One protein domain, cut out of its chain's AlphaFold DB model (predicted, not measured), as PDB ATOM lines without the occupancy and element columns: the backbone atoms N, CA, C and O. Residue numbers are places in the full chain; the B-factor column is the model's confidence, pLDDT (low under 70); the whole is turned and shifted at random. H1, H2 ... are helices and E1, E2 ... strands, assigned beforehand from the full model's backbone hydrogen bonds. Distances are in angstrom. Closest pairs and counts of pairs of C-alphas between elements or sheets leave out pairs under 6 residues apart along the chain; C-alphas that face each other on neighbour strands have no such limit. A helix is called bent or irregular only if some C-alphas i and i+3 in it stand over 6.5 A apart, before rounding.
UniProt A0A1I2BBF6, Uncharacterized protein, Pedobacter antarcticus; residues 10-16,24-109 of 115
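What this domain is: This is residues 10 to 16 and 24 to 109 of the 115 residues of an uncharacterized protein of Pedobacter antarcticus (UniProt A0A1I2BBF6). A strongly twisted sheet of five strands curls round one long helix, H1, which fills the hollow on one face of the sheet and makes two layers with it, a helix layer on a strand layer. A wide loop, residues 45 to 58, joins strands E3 and E4. The printed part has 93 residues, with E1, E2, E3, E4, E5 and then H1 along the chain; the sheet's order is E1, E2, E3, E5, E4, antiparallel throughout. The class is mixed, helices and strands. The whole is compact and rounded, with a radius of gyration of the C-alphas of 13.1 A and spans of 37 by 30 by 28 A.

How they stand to each other: Begin with E3, residues 38 to 44, and E5, residues 71 to 80, two inner strands at 150 degrees; N 41 is 2.8 A from O 77, within hydrogen-bond range. Beside E5 look for the edge strand E4, residues 59 to 65, which forms a hairpin with it: N 76 and O 60 are 2.8 A apart. Beside E3 is E2, residues 29 to 33, also its hairpin partner, with N 31 and O 40 at 2.7 A. The other edge strand is E1, residues 11 to 13, where N 32 and O 12 are 2.8 A apart; E1 and E4 are apart. From edge to edge the strands' lines turn by 86 degrees. Now find H1, residues 85 to 109, on the sheet, which curls round it. Its closest C-alphas to E4 are those of Ser 100 and Tyr 64, 6.0 A, and to E1 those of Gly 95 and Phe 11, 7.5 A. H1 and E3 are near each other. In H1, 18 of 21 O i to N i+4 pairs are within hydrogen-bond range.

Where its parts are: Find C-alpha 11 at (-22.834, 34.667, -9.246), where E1 begins; it is 7.0 A long. E2 measures 13.0 A, E3 19.5 A and E4 20.0 A. E5, the longest strand, runs 28.1 A from C-alpha 71 at (-34.156, 14.195, -5.673). H1 runs 35.3 A to C-alpha 109 at (-19.764, 19.793, 4.941), with a kink of 28 degrees near residue 92. It is neither bent nor irregular, but only just: C-alphas 87 and 90 are 6.5 A apart.

The domain as a whole: The two C-alphas farthest apart are those of Pro 55 and Asn 109, 37.8 A. Residues 17 to 23 are not printed, in the link from E1 to E2; C-alphas 16 and 24 are 6.4 A apart across this cut. The link from E3 to E4 is long, 14 residues; those from E2 to E3, E4 to E5 and E5 to H1 are tight. Mean pLDDT of the printed part is 91.7, and one residue, Leu 49, is under 70.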
ATOM      1  N   ILE A  10     -19.211  35.584 -11.120       96.38
ATOM      2  CA  ILE A  10     -20.344  35.484 -12.053       96.38
ATOM      3  C   ILE A  10     -21.670  35.481 -11.278       96.38
ATOM      4  O   ILE A  10     -22.610  36.186 -11.650       96.38
ATOM      5  N   PHE A  11     -21.711  34.733 -10.173       97.94
ATOM      6  CA  PHE A  11     -22.834  34.667  -9.246       97.94
ATOM      7  C   PHE A  11     -22.394  35.042  -7.832       97.94
ATOM      8  O   PHE A  11     -21.270  34.748  -7.426       97.94
ATOM      9  N   ALA A  12     -23.288  35.672  -7.078       97.12
ATOM     10  CA  ALA A  12     -23.092  35.960  -5.663       97.12
ATOM     11  C   ALA A  12     -24.411  35.817  -4.904       97.12
ATOM     12  O   ALA A  12     -25.457  36.206  -5.424       97.12
ATOM     13  N   PHE A  13     -24.358  35.323  -3.669       95.88
ATOM     14  CA  PHE A  13     -25.499  35.413  -2.765       95.88
ATOM     15  C   PHE A  13     -25.752  36.870  -2.363       95.88
ATOM     16  O   PHE A  13     -24.820  37.637  -2.114       95.88
ATOM     17  N   LEU A  14     -27.028  37.247  -2.308       93.50
ATOM     18  CA  LEU A  14     -27.494  38.517  -1.776       93.50
ATOM     19  C   LEU A  14     -28.075  38.283  -0.390       93.50
ATOM     20  O   LEU A  14     -29.202  37.810  -0.260       93.50
ATOM     21  N   ASP A  15     -27.314  38.675   0.625       88.00
ATOM     22  CA  ASP A  15     -27.773  38.642   2.004       88.00
ATOM     23  C   ASP A  15     -27.957  40.057   2.564       88.00
ATOM     24  O   ASP A  15     -27.212  41.000   2.270       88.00
ATOM     25  N   GLY A  16     -29.009  40.208   3.353       83.56
ATOM     26  CA  GLY A  16     -29.340  41.398   4.101       83.56
ATOM     27  C   GLY A  16     -28.290  41.607   5.175       83.56
ATOM     28  O   GLY A  16     -27.890  40.687   5.882       83.56
ATOM     29  N   ILE A  24     -34.465  40.817   6.211       79.56
ATOM     30  CA  ILE A  24     -35.545  40.467   5.274       79.56
ATOM     31  C   ILE A  24     -35.196  39.279   4.352       79.56
ATOM     32  O   ILE A  24     -36.064  38.749   3.655       79.56
ATOM     33  N   THR A  25     -33.926  38.871   4.326       83.75
ATOM     34  CA  THR A  25     -33.399  37.765   3.512       83.75
ATOM     35  C   THR A  25     -33.048  36.533   4.340       83.75
ATOM     36  O   THR A  25     -32.603  35.544   3.769       83.75
ATOM     37  N   ALA A  26     -33.236  36.564   5.664       83.75
ATOM     38  CA  ALA A  26     -32.875  35.441   6.522       83.75
ATOM     39  C   ALA A  26     -33.570  34.147   6.062       83.75
ATOM     40  O   ALA A  26     -34.795  34.108   5.938       83.75
ATOM     41  N   GLY A  27     -32.773  33.104   5.812       85.25
ATOM     42  CA  GLY A  27     -33.252  31.803   5.331       85.25
ATOM     43  C   GLY A  27     -33.674  31.773   3.859       85.25
ATOM     44  O   GLY A  27     -34.314  30.813   3.443       85.25
ATOM     45  N   ARG A  28     -33.364  32.809   3.070       90.44
ATOM     46  CA  ARG A  28     -33.716  32.888   1.647       90.44
ATOM     47  C   ARG A  28     -32.467  32.786   0.783       90.44
ATOM     48  O   ARG A  28     -31.509  33.528   0.980       90.44
ATOM     49  N   SER A  29     -32.521  31.941  -0.239       95.00
ATOM     50  CA  SER A  29     -31.443  31.801  -1.219       95.00
ATOM     51  C   SER A  29     -31.637  32.781  -2.372       95.00
ATOM     52  O   SER A  29     -32.231  32.452  -3.396       95.00
ATOM     53  N   ILE A  30     -31.145  34.011  -2.219       96.56
ATOM     54  CA  ILE A  30     -31.199  35.033  -3.275       96.56
ATOM     55  C   ILE A  30     -29.828  35.136  -3.937       96.56
ATOM     56  O   ILE A  30     -28.826  35.351  -3.263       96.56
ATOM     57  N   ILE A  31     -29.780  35.016  -5.260       97.62
ATOM     58  CA  ILE A  31     -28.560  35.072  -6.062       97.62
ATOM     59  C   ILE A  31     -28.609  36.236  -7.058       97.62
ATOM     60  O   ILE A  31     -29.633  36.529  -7.678       97.62
ATOM     61  N   LEU A  32     -27.471  36.900  -7.228       98.06
ATOM     62  CA  LEU A  32     -27.214  37.891  -8.262       98.06
ATOM     63  C   LEU A  32     -26.353  37.259  -9.351       98.06
ATOM     64  O   LEU A  32     -25.209  36.902  -9.085       98.06
ATOM     65  N   HIS A  33     -26.856  37.213 -10.582       97.75
ATOM     66  CA  HIS A  33     -26.003  37.058 -11.756       97.75
ATOM     67  C   HIS A  33     -25.407  38.424 -12.115       97.75
ATOM     68  O   HIS A  33     -26.094  39.301 -12.653       97.75
ATOM     69  N   VAL A  34     -24.131  38.622 -11.782       97.00
ATOM     70  CA  VAL A  34     -23.451  39.923 -11.853       97.00
ATOM     71  C   VAL A  34     -23.405  40.482 -13.281       97.00
ATOM     72  O   VAL A  34     -23.779  41.643 -13.456       97.00
ATOM     73  N   PRO A  35     -23.040  39.710 -14.328       95.12
ATOM     74  CA  PRO A  35     -22.932  40.253 -15.684       95.12
ATOM     75  C   PRO A  35     -24.245  40.814 -16.245       95.12
ATOM     76  O   PRO A  35     -24.236  41.814 -16.965       95.12
ATOM     77  N   SER A  36     -25.386  40.187 -15.930       95.00
ATOM     78  CA  SER A  36     -26.699  40.621 -16.434       95.00
ATOM     79  C   SER A  36     -27.492  41.482 -15.457       95.00
ATOM     80  O   SER A  36     -28.537  42.015 -15.840       95.00
ATOM     81  N   HIS A  37     -27.010  41.629 -14.220       95.75
ATOM     82  CA  HIS A  37     -27.731  42.272 -13.123       95.75
ATOM     83  C   HIS A  37     -29.082  41.593 -12.842       95.75
ATOM     84  O   HIS A  37     -30.070  42.258 -12.534       95.75
ATOM     85  N   THR A  38     -29.148  40.271 -13.011       97.56
ATOM     86  CA  THR A  38     -30.376  39.502 -12.779       97.56
ATOM     87  C   THR A  38     -30.399  39.012 -11.338       97.56
ATOM     88  O   THR A  38     -29.459  38.354 -10.900       97.56
ATOM     89  N   ILE A  39     -31.473  39.328 -10.617       97.69
ATOM     90  CA  ILE A  39     -31.703  38.888  -9.240       97.69
ATOM     91  C   ILE A  39     -32.708  37.745  -9.274       97.69
ATOM     92  O   ILE A  39     -33.823  37.910  -9.780       97.69
ATOM     93  N   ILE A  40     -32.304  36.601  -8.736       97.56
ATOM     94  CA  ILE A  40     -33.067  35.357  -8.728       97.56
ATOM     95  C   ILE A  40     -33.178  34.888  -7.285       97.56
ATOM     96  O   ILE A  40     -32.197  34.896  -6.558       97.56
ATOM     97  N   GLU A  41     -34.359  34.462  -6.867       96.38
ATOM     98  CA  GLU A  41     -34.527  33.684  -5.645       96.38
ATOM     99  C   GLU A  41     -34.695  32.215  -6.004       96.38
ATOM    100  O   GLU A  41     -35.456  31.877  -6.910       96.38
ATOM    101  N   VAL A  42     -33.945  31.362  -5.319       96.62
ATOM    102  CA  VAL A  42     -34.026  29.913  -5.420       96.62
ATOM    103  C   VAL A  42     -34.809  29.410  -4.224       96.62
ATOM    104  O   VAL A  42     -34.530  29.790  -3.089       96.62
ATOM    105  N   VAL A  43     -35.795  28.566  -4.488       95.06
ATOM    106  CA  VAL A  43     -36.672  28.031  -3.458       95.06
ATOM    107  C   VAL A  43     -36.723  26.518  -3.567       95.06
ATOM    108  O   VAL A  43     -36.926  25.994  -4.666       95.06
ATOM    109  N   ASP A  44     -36.548  25.846  -2.432       92.94
ATOM    110  CA  ASP A  44     -36.833  24.422  -2.294       92.94
ATOM    111  C   ASP A  44     -38.353  24.217  -2.314       92.94
ATOM    112  O   ASP A  44     -39.106  24.786  -1.520       92.94
ATOM    113  N   MET A  45     -38.821  23.449  -3.290       91.75
ATOM    114  CA  MET A  45     -40.240  23.188  -3.501       91.75
ATOM    115  C   MET A  45     -40.793  22.122  -2.558       91.75
ATOM    116  O   MET A  45     -42.015  22.034  -2.434       91.75
ATOM    117  N   ASP A  46     -39.938  21.325  -1.922       85.25
ATOM    118  CA  ASP A  46     -40.352  20.310  -0.957       85.25
ATOM    119  C   ASP A  46     -40.647  20.953   0.421       85.25
ATOM    120  O   ASP A  46     -41.509  20.466   1.158       85.25
ATOM    121  N   ASP A  47     -40.050  22.118   0.701       78.75
ATOM    122  CA  ASP A  47     -40.252  22.901   1.929       78.75
ATOM    123  C   ASP A  47     -41.352  23.976   1.834       78.75
ATOM    124  O   ASP A  47     -41.815  24.506   2.853       78.75
ATOM    125  N   VAL A  48     -41.819  24.316   0.627       76.38
ATOM    126  CA  VAL A  48     -42.824  25.376   0.453       76.38
ATOM    127  C   VAL A  48     -44.246  24.841   0.350       76.38
ATOM    128  O   VAL A  48     -44.647  24.207  -0.621       76.38
ATOM    129  N   LEU A  49     -45.059  25.221   1.340       63.88
ATOM    130  CA  LEU A  49     -46.476  24.863   1.420       63.88
ATOM    131  C   LEU A  49     -47.353  25.606   0.394       63.88
ATOM    132  O   LEU A  49     -48.320  25.031  -0.101       63.88
ATOM    133  N   GLU A  50     -47.046  26.871   0.076       70.44
ATOM    134  CA  GLU A  50     -47.791  27.665  -0.912       70.44
ATOM    135  C   GLU A  50     -46.956  28.857  -1.423       70.44
ATOM    136  O   GLU A  50     -46.390  29.611  -0.632       70.44
ATOM    137  N   MET A  51     -46.902  29.060  -2.746       78.19
ATOM    138  CA  MET A  51     -46.305  30.249  -3.371       78.19
ATOM    139  C   MET A  51     -47.384  31.081  -4.053       78.19
ATOM    140  O   MET A  51     -48.064  30.597  -4.955       78.19
ATOM    141  N   ASN A  52     -47.495  32.356  -3.681       83.12
ATOM    142  CA  ASN A  52     -48.393  33.293  -4.346       83.12
ATOM    143  C   ASN A  52     -47.602  34.184  -5.315       83.12
ATOM    144  O   ASN A  52     -47.145  35.268  -4.951       83.12
ATOM    145  N   LEU A  53     -47.397  33.688  -6.536       86.00
ATOM    146  CA  LEU A  53     -46.716  34.411  -7.612       86.00
ATOM    147  C   LEU A  53     -47.744  35.048  -8.547       86.00
ATOM    148  O   LEU A  53     -48.759  34.429  -8.872       86.00
ATOM    149  N   THR A  54     -47.478  36.269  -9.017       89.25
ATOM    150  CA  THR A  54     -48.309  36.838 -10.084       89.25
ATOM    151  C   THR A  54     -48.026  36.108 -11.406       89.25
ATOM    152  O   THR A  54     -46.913  35.610 -11.599       89.25
ATOM    153  N   PRO A  55     -48.997  36.012 -12.333       85.31
ATOM    154  CA  PRO A  55     -48.830  35.262 -13.584       85.31
ATOM    155  C   PRO A  55     -47.675  35.734 -14.476       85.31
ATOM    156  O   PRO A  55     -47.231  35.000 -15.354       85.31
ATOM    157  N   GLU A  56     -47.213  36.966 -14.285       88.19
ATOM    158  CA  GLU A  56     -46.155  37.603 -15.067       88.19
ATOM    159  C   GLU A  56     -44.748  37.309 -14.526       88.19
ATOM    160  O   GLU A  56     -43.758  37.694 -15.152       88.19
ATOM    161  N   VAL A  57     -44.641  36.657 -13.364       91.69
ATOM    162  CA  VAL A  57     -43.351  36.317 -12.760       91.69
ATOM    163  C   VAL A  57     -42.663  35.240 -13.591       91.69
ATOM    164  O   VAL A  57     -43.186  34.145 -13.797       91.69
ATOM    165  N   ILE A  58     -41.446  35.544 -14.039       94.81
ATOM    166  CA  ILE A  58     -40.617  34.597 -14.781       94.81
ATOM    167  C   ILE A  58     -40.033  33.592 -13.790       94.81
ATOM    168  O   ILE A  58     -39.387  33.976 -12.810       94.81
ATOM    169  N   THR A  59     -40.246  32.307 -14.068       95.12
ATOM    170  CA  THR A  59     -39.757  31.208 -13.233       95.12
ATOM    171  C   THR A  59     -39.061  30.133 -14.056       95.12
ATOM    172  O   THR A  59     -39.274  30.022 -15.265       95.12
ATOM    173  N   PHE A  60     -38.222  29.341 -13.396       95.81
ATOM    174  CA  PHE A  60     -37.548  28.196 -13.994       95.81
ATOM    175  C   PHE A  60     -37.394  27.074 -12.970       95.81
ATOM    176  O   PHE A  60     -36.843  27.289 -11.894       95.81
ATOM    177  N   ASP A  61     -37.870  25.882 -13.315       96.12
ATOM    178  CA  ASP A  61     -37.775  24.701 -12.460       96.12
ATOM    179  C   ASP A  61     -36.517  23.900 -12.787       96.12
ATOM    180  O   ASP A  61     -36.205  23.656 -13.957       96.12
ATOM    181  N   PHE A  62     -35.819  23.445 -11.751       97.12
ATOM    182  CA  PHE A  62     -34.702  22.522 -11.883       97.12
ATOM    183  C   PHE A  62     -34.716  21.480 -10.769       97.12
ATOM    184  O   PHE A  62     -35.475  21.556  -9.804       97.12
ATOM    185  N   VAL A  63     -33.903  20.449 -10.954       96.44
ATOM    186  CA  VAL A  63     -33.799  19.326 -10.032       96.44
ATOM    187  C   VAL A  63     -32.347  19.187  -9.631       96.44
ATOM    188  O   VAL A  63     -31.480  19.095 -10.502       96.44
ATOM    189  N   TYR A  64     -32.116  19.137  -8.327       95.19
ATOM    190  CA  TYR A  64     -30.848  18.749  -7.738       95.19
ATOM    191  C   TYR A  64     -30.934  17.293  -7.265       95.19
ATOM    192  O   TYR A  64     -32.004  16.801  -6.895       95.19
ATOM    193  N   HIS A  65     -29.812  16.585  -7.344       92.44
ATOM    194  CA  HIS A  65     -29.656  15.259  -6.766       92.44
ATOM    195  C   HIS A  65     -28.540  15.343  -5.736       92.44
ATOM    196  O   HIS A  65     -27.394  15.557  -6.129       92.44
ATOM    197  N   ASN A  66     -28.879  15.176  -4.460       87.25
ATOM    198  CA  ASN A  66     -27.903  15.279  -3.382       87.25
ATOM    199  C   ASN A  66     -26.893  14.128  -3.390       87.25
ATOM    200  O   ASN A  66     -27.045  13.153  -4.137       87.25
ATOM    201  N   SER A  67     -25.866  14.208  -2.540       84.31
ATOM    202  CA  SER A  67     -24.802  13.191  -2.468       84.31
ATOM    203  C   SER A  67     -25.318  11.772  -2.145       84.31
ATOM    204  O   SER A  67     -24.661  10.782  -2.473       84.31
ATOM    205  N   SER A  68     -26.531  11.641  -1.588       83.69
ATOM    206  CA  SER A  68     -27.221  10.357  -1.353       83.69
ATOM    207  C   SER A  68     -28.096   9.885  -2.529       83.69
ATOM    208  O   SER A  68     -28.713   8.819  -2.466       83.69
ATOM    209  N   GLY A  69     -28.173  10.665  -3.608       86.19
ATOM    210  CA  GLY A  69     -28.997  10.410  -4.788       86.19
ATOM    211  C   GLY A  69     -30.478  10.767  -4.625       86.19
ATOM    212  O   GLY A  69     -31.273  10.458  -5.520       86.19
ATOM    213  N   MET A  70     -30.870  11.402  -3.515       89.19
ATOM    214  CA  MET A  70     -32.238  11.879  -3.315       89.19
ATOM    215  C   MET A  70     -32.501  13.091  -4.211       89.19
ATOM    216  O   MET A  70     -31.615  13.897  -4.478       89.19
ATOM    217  N   LYS A  71     -33.721  13.157  -4.744       93.38
ATOM    218  CA  LYS A  71     -34.156  14.195  -5.673       93.38
ATOM    219  C   LYS A  71     -34.773  15.352  -4.891       93.38
ATOM    220  O   LYS A  71     -35.760  15.117  -4.205       93.38
ATOM    221  N   GLU A  72     -34.281  16.561  -5.122       93.56
ATOM    222  CA  GLU A  72     -34.778  17.797  -4.507       93.56
ATOM    223  C   GLU A  72     -35.241  18.764  -5.602       93.56
ATOM    224  O   GLU A  72     -34.498  19.099  -6.539       93.56
ATOM    225  N   ASN A  73     -36.511  19.169  -5.542       95.12
ATOM    226  CA  ASN A  73     -37.107  20.022  -6.569       95.12
ATOM    227  C   ASN A  73     -36.913  21.489  -6.203       95.12
ATOM    228  O   ASN A  73     -37.307  21.921  -5.132       95.12
ATOM    229  N   HIS A  74     -36.390  22.275  -7.136       96.56
ATOM    230  CA  HIS A  74     -36.112  23.682  -6.904       96.56
ATOM    231  C   HIS A  74     -36.770  24.563  -7.961       96.56
ATOM    232  O   HIS A  74     -36.892  24.188  -9.132       96.56
ATOM    233  N   LYS A  75     -37.151  25.775  -7.554       96.31
ATOM    234  CA  LYS A  75     -37.677  26.809  -8.446       96.31
ATOM    235  C   LYS A  75     -36.860  28.082  -8.324       96.31
ATOM    236  O   LYS A  75     -36.650  28.604  -7.235       96.31
ATOM    237  N   MET A  76     -36.451  28.606  -9.470       97.31
ATOM    238  CA  MET A  76     -35.899  29.944  -9.615       97.31
ATOM    239  C   MET A  76     -37.007  30.938  -9.932       97.31
ATOM    240  O   MET A  76     -37.831  30.694 -10.814       97.31
ATOM    241  N   ILE A  77     -37.000  32.070  -9.239       96.06
ATOM    242  CA  ILE A  77     -37.980  33.148  -9.349       96.06
ATOM    243  C   ILE A  77     -37.220  34.445  -9.618       96.06
ATOM    244  O   ILE A  77     -36.354  34.836  -8.838       96.06
ATOM    245  N   VAL A  78     -37.519  35.129 -10.721       96.56
ATOM    246  CA  VAL A  78     -36.828  36.379 -11.070       96.56
ATOM    247  C   VAL A  78     -37.463  37.556 -10.334       96.56
ATOM    248  O   VAL A  78     -38.606  37.915 -10.606       96.56
ATOM    249  N   HIS A  79     -36.691  38.209  -9.464       94.56
ATOM    250  CA  HIS A  79     -37.080  39.474  -8.823       94.56
ATOM    251  C   HIS A  79     -36.820  40.676  -9.720       94.56
ATOM    252  O   HIS A  79     -37.584  41.640  -9.729       94.56
ATOM    253  N   TYR A  80     -35.717  40.641 -10.469       95.50
ATOM    254  CA  TYR A  80     -35.326  41.733 -11.349       95.50
ATOM    255  C   TYR A  80     -34.431  41.244 -12.481       95.50
ATOM    256  O   TYR A  80     -33.553  40.403 -12.285       95.50
ATOM    257  N   THR A  81     -34.617  41.810 -13.669       95.50
ATOM    258  CA  THR A  81     -33.718  41.616 -14.803       95.50
ATOM    259  C   THR A  81     -33.835  42.772 -15.791       95.50
ATOM    260  O   THR A  81     -34.884  43.404 -15.909       95.50
ATOM    261  N   THR A  82     -32.768  43.017 -16.550       92.19
ATOM    262  CA  THR A  82     -32.795  43.895 -17.734       92.19
ATOM    263  C   THR A  82     -32.978  43.113 -19.039       92.19
ATOM    264  O   THR A  82     -33.094  43.696 -20.119       92.19
ATOM    265  N   LEU A  83     -32.982  41.781 -18.954       90.69
ATOM    266  CA  LEU A  83     -33.023  40.883 -20.097       90.69
ATOM    267  C   LEU A  83     -34.447  40.457 -20.447       90.69
ATOM    268  O   LEU A  83     -35.339  40.415 -19.606       90.69
ATOM    269  N   THR A  84     -34.635  40.082 -21.711       85.62
ATOM    270  CA  THR A  84     -35.847  39.394 -22.156       85.62
ATOM    271  C   THR A  84     -35.821  37.928 -21.726       85.62
ATOM    272  O   THR A  84     -34.751  37.343 -21.564       85.62
ATOM    273  N   GLU A  85     -36.995  37.308 -21.622       78.44
ATOM    274  CA  GLU A  85     -37.152  35.909 -21.199       78.44
ATOM    275  C   GLU A  85     -36.293  34.921 -22.009       78.44
ATOM    276  O   GLU A  85     -35.629  34.059 -21.444       78.44
ATOM    277  N   ILE A  86     -36.192  35.113 -23.330       78.94
ATOM    278  CA  ILE A  86     -35.361  34.272 -24.212       78.94
ATOM    279  C   ILE A  86     -33.888  34.257 -23.772       78.94
ATOM    280  O   ILE A  86     -33.228  33.228 -23.879       78.94
ATOM    281  N   LYS A  87     -33.373  35.385 -23.270       84.69
ATOM    282  CA  LYS A  87     -31.979  35.521 -22.826       84.69
ATOM    283  C   LYS A  87     -31.757  35.054 -21.386       84.69
ATOM    284  O   LYS A  87     -30.612  34.906 -20.981       84.69
ATOM    285  N   LEU A  88     -32.825  34.835 -20.615       92.88
ATOM    286  CA  LEU A  88     -32.728  34.333 -19.244       92.88
ATOM    287  C   LEU A  88     -32.461  32.832 -19.182       92.88
ATOM    288  O   LEU A  88     -31.926  32.363 -18.186       92.88
ATOM    289  N   LYS A  89     -32.802  32.080 -20.234       92.44
ATOM    290  CA  LYS A  89     -32.646  30.622 -20.240       92.44
ATOM    291  C   LYS A  89     -31.216  30.178 -19.926       92.44
ATOM    292  O   LYS A  89     -31.038  29.270 -19.121       92.44
ATOM    293  N   ASP A  90     -30.220  30.819 -20.529       93.06
ATOM    294  CA  ASP A  90     -28.816  30.460 -20.303       93.06
ATOM    295  C   ASP A  90     -28.400  30.774 -18.858       93.06
ATOM    296  O   ASP A  90     -27.788  29.941 -18.196       93.06
ATOM    297  N   ILE A  91     -28.857  31.909 -18.319       96.06
ATOM    298  CA  ILE A  91     -28.616  32.305 -16.923       96.06
ATOM    299  C   ILE A  91     -29.275  31.330 -15.948       96.06
ATOM    300  O   ILE A  91     -28.687  31.015 -14.920       96.06
ATOM    301  N   PHE A  92     -30.471  30.828 -16.253       97.44
ATOM    302  CA  PHE A  92     -31.123  29.823 -15.417       97.44
ATOM    303  C   PHE A  92     -30.352  28.508 -15.390       97.44
ATOM    304  O   PHE A  92     -30.204  27.915 -14.327       97.44
ATOM    305  N   LEU A  93     -29.838  28.053 -16.533       96.38
ATOM    306  CA  LEU A  93     -29.045  26.824 -16.592       96.38
ATOM    307  C   LEU A  93     -27.717  26.979 -15.843       96.38
ATOM    308  O   LEU A  93     -27.340  26.098 -15.071       96.38
ATOM    309  N   GLU A  94     -27.032  28.105 -16.041       96.81
ATOM    310  CA  GLU A  94     -25.794  28.421 -15.326       96.81
ATOM    311  C   GLU A  94     -26.034  28.576 -13.823       96.81
ATOM    312  O   GLU A  94     -25.299  28.000 -13.023       96.81
ATOM    313  N   GLY A  95     -27.096  29.284 -13.440       97.62
ATOM    314  CA  GLY A  95     -27.489  29.475 -12.050       97.62
ATOM    315  C   GLY A  95     -27.882  28.164 -11.377       97.62
ATOM    316  O   GLY A  95     -27.472  27.921 -10.249       97.62
ATOM    317  N   ALA A  96     -28.639  27.295 -12.056       98.00
ATOM    318  CA  ALA A  96     -29.031  25.991 -11.525       98.00
ATOM    319  C   ALA A  96     -27.810  25.112 -11.274       98.00
ATOM    320  O   ALA A  96     -27.720  24.473 -10.228       98.00
ATOM    321  N   LYS A  97     -26.839  25.128 -12.195       97.69
ATOM    322  CA  LYS A  97     -25.571  24.435 -11.985       97.69
ATOM    323  C   LYS A  97     -24.810  25.030 -10.797       97.69
ATOM    324  O   LYS A  97     -24.412  24.285  -9.915       97.69
ATOM    325  N   TRP A  98     -24.632  26.349 -10.768       98.19
ATOM    326  CA  TRP A  98     -23.888  27.033  -9.708       98.19
ATOM    327  C   TRP A  98     -24.497  26.787  -8.321       98.19
ATOM    328  O   TRP A  98     -23.774  26.500  -7.374       98.19
ATOM    329  N   TYR A  99     -25.825  26.841  -8.212       97.94
ATOM    330  CA  TYR A  99     -26.527  26.567  -6.962       97.94
ATOM    331  C   TYR A  99     -26.455  25.086  -6.577       97.94
ATOM    332  O   TYR A  99     -26.247  24.775  -5.414       97.94
ATOM    333  N   SER A 100     -26.543  24.167  -7.546       97.38
ATOM    334  CA  SER A 100     -26.338  22.734  -7.290       97.38
ATOM    335  C   SER A 100     -24.922  22.444  -6.783       97.38
ATOM    336  O   SER A 100     -24.763  21.669  -5.852       97.38
ATOM    337  N   ASP A 101     -23.896  23.092  -7.353       96.62
ATOM    338  CA  ASP A 101     -22.512  22.957  -6.877       96.62
ATOM    339  C   ASP A 101     -22.371  23.469  -5.425       96.62
ATOM    340  O   ASP A 101     -21.626  22.885  -4.640       96.62
ATOM    341  N   TYR A 102     -23.094  24.538  -5.059       96.12
ATOM    342  CA  TYR A 102     -23.178  25.025  -3.677       96.12
ATOM    343  C   TYR A 102     -23.859  24.009  -2.748       96.12
ATOM    344  O   TYR A 102     -23.319  23.728  -1.684       96.12
ATOM    345  N   LEU A 103     -24.988  23.417  -3.158       95.19
ATOM    346  CA  LEU A 103     -25.674  22.393  -2.361       95.19
ATOM    347  C   LEU A 103     -24.803  21.153  -2.146       95.19
ATOM    348  O   LEU A 103     -24.749  20.640  -1.041       95.19
ATOM    349  N   THR A 104     -24.060  20.709  -3.163       95.12
ATOM    350  CA  THR A 104     -23.113  19.594  -2.998       95.12
ATOM    351  C   THR A 104     -22.017  19.929  -1.994       95.12
ATOM    352  O   THR A 104     -21.641  19.084  -1.188       95.12
ATOM    353  N   TRP A 105     -21.514  21.165  -2.011       94.44
ATOM    354  CA  TRP A 105     -20.541  21.609  -1.016       94.44
ATOM    355  C   TRP A 105     -21.133  21.652   0.405       94.44
ATOM    356  O   TRP A 105     -20.462  21.231   1.345       94.44
ATOM    357  N   GLU A 106     -22.380  22.107   0.565       91.69
ATOM    358  CA  GLU A 106     -23.100  22.073   1.848       91.69
ATOM    359  C   GLU A 106     -23.334  20.636   2.338       91.69
ATOM    360  O   GLU A 106     -23.024  20.330   3.489       91.69
ATOM    361  N   ASP A 107     -23.806  19.739   1.464       89.00
ATOM    362  CA  ASP A 107     -23.992  18.315   1.765       89.00
ATOM    363  C   ASP A 107     -22.688  17.705   2.295       89.00
ATOM    364  O   ASP A 107     -22.664  17.074   3.353       89.00
ATOM    365  N   ASP A 108     -21.581  17.926   1.582       89.06
ATOM    366  CA  ASP A 108     -20.268  17.405   1.956       89.06
ATOM    367  C   ASP A 108     -19.787  17.969   3.304       89.06
ATOM    368  O   ASP A 108     -19.145  17.252   4.075       89.06
ATOM    369  N   ASN A 109     -20.090  19.230   3.628       88.19
ATOM    370  CA  ASN A 109     -19.764  19.793   4.941       88.19
ATOM    371  C   ASN A 109     -20.538  19.092   6.063       88.19
ATOM    372  O   ASN A 109     -19.943  18.781   7.091       88.19
TER     373      ASN A 109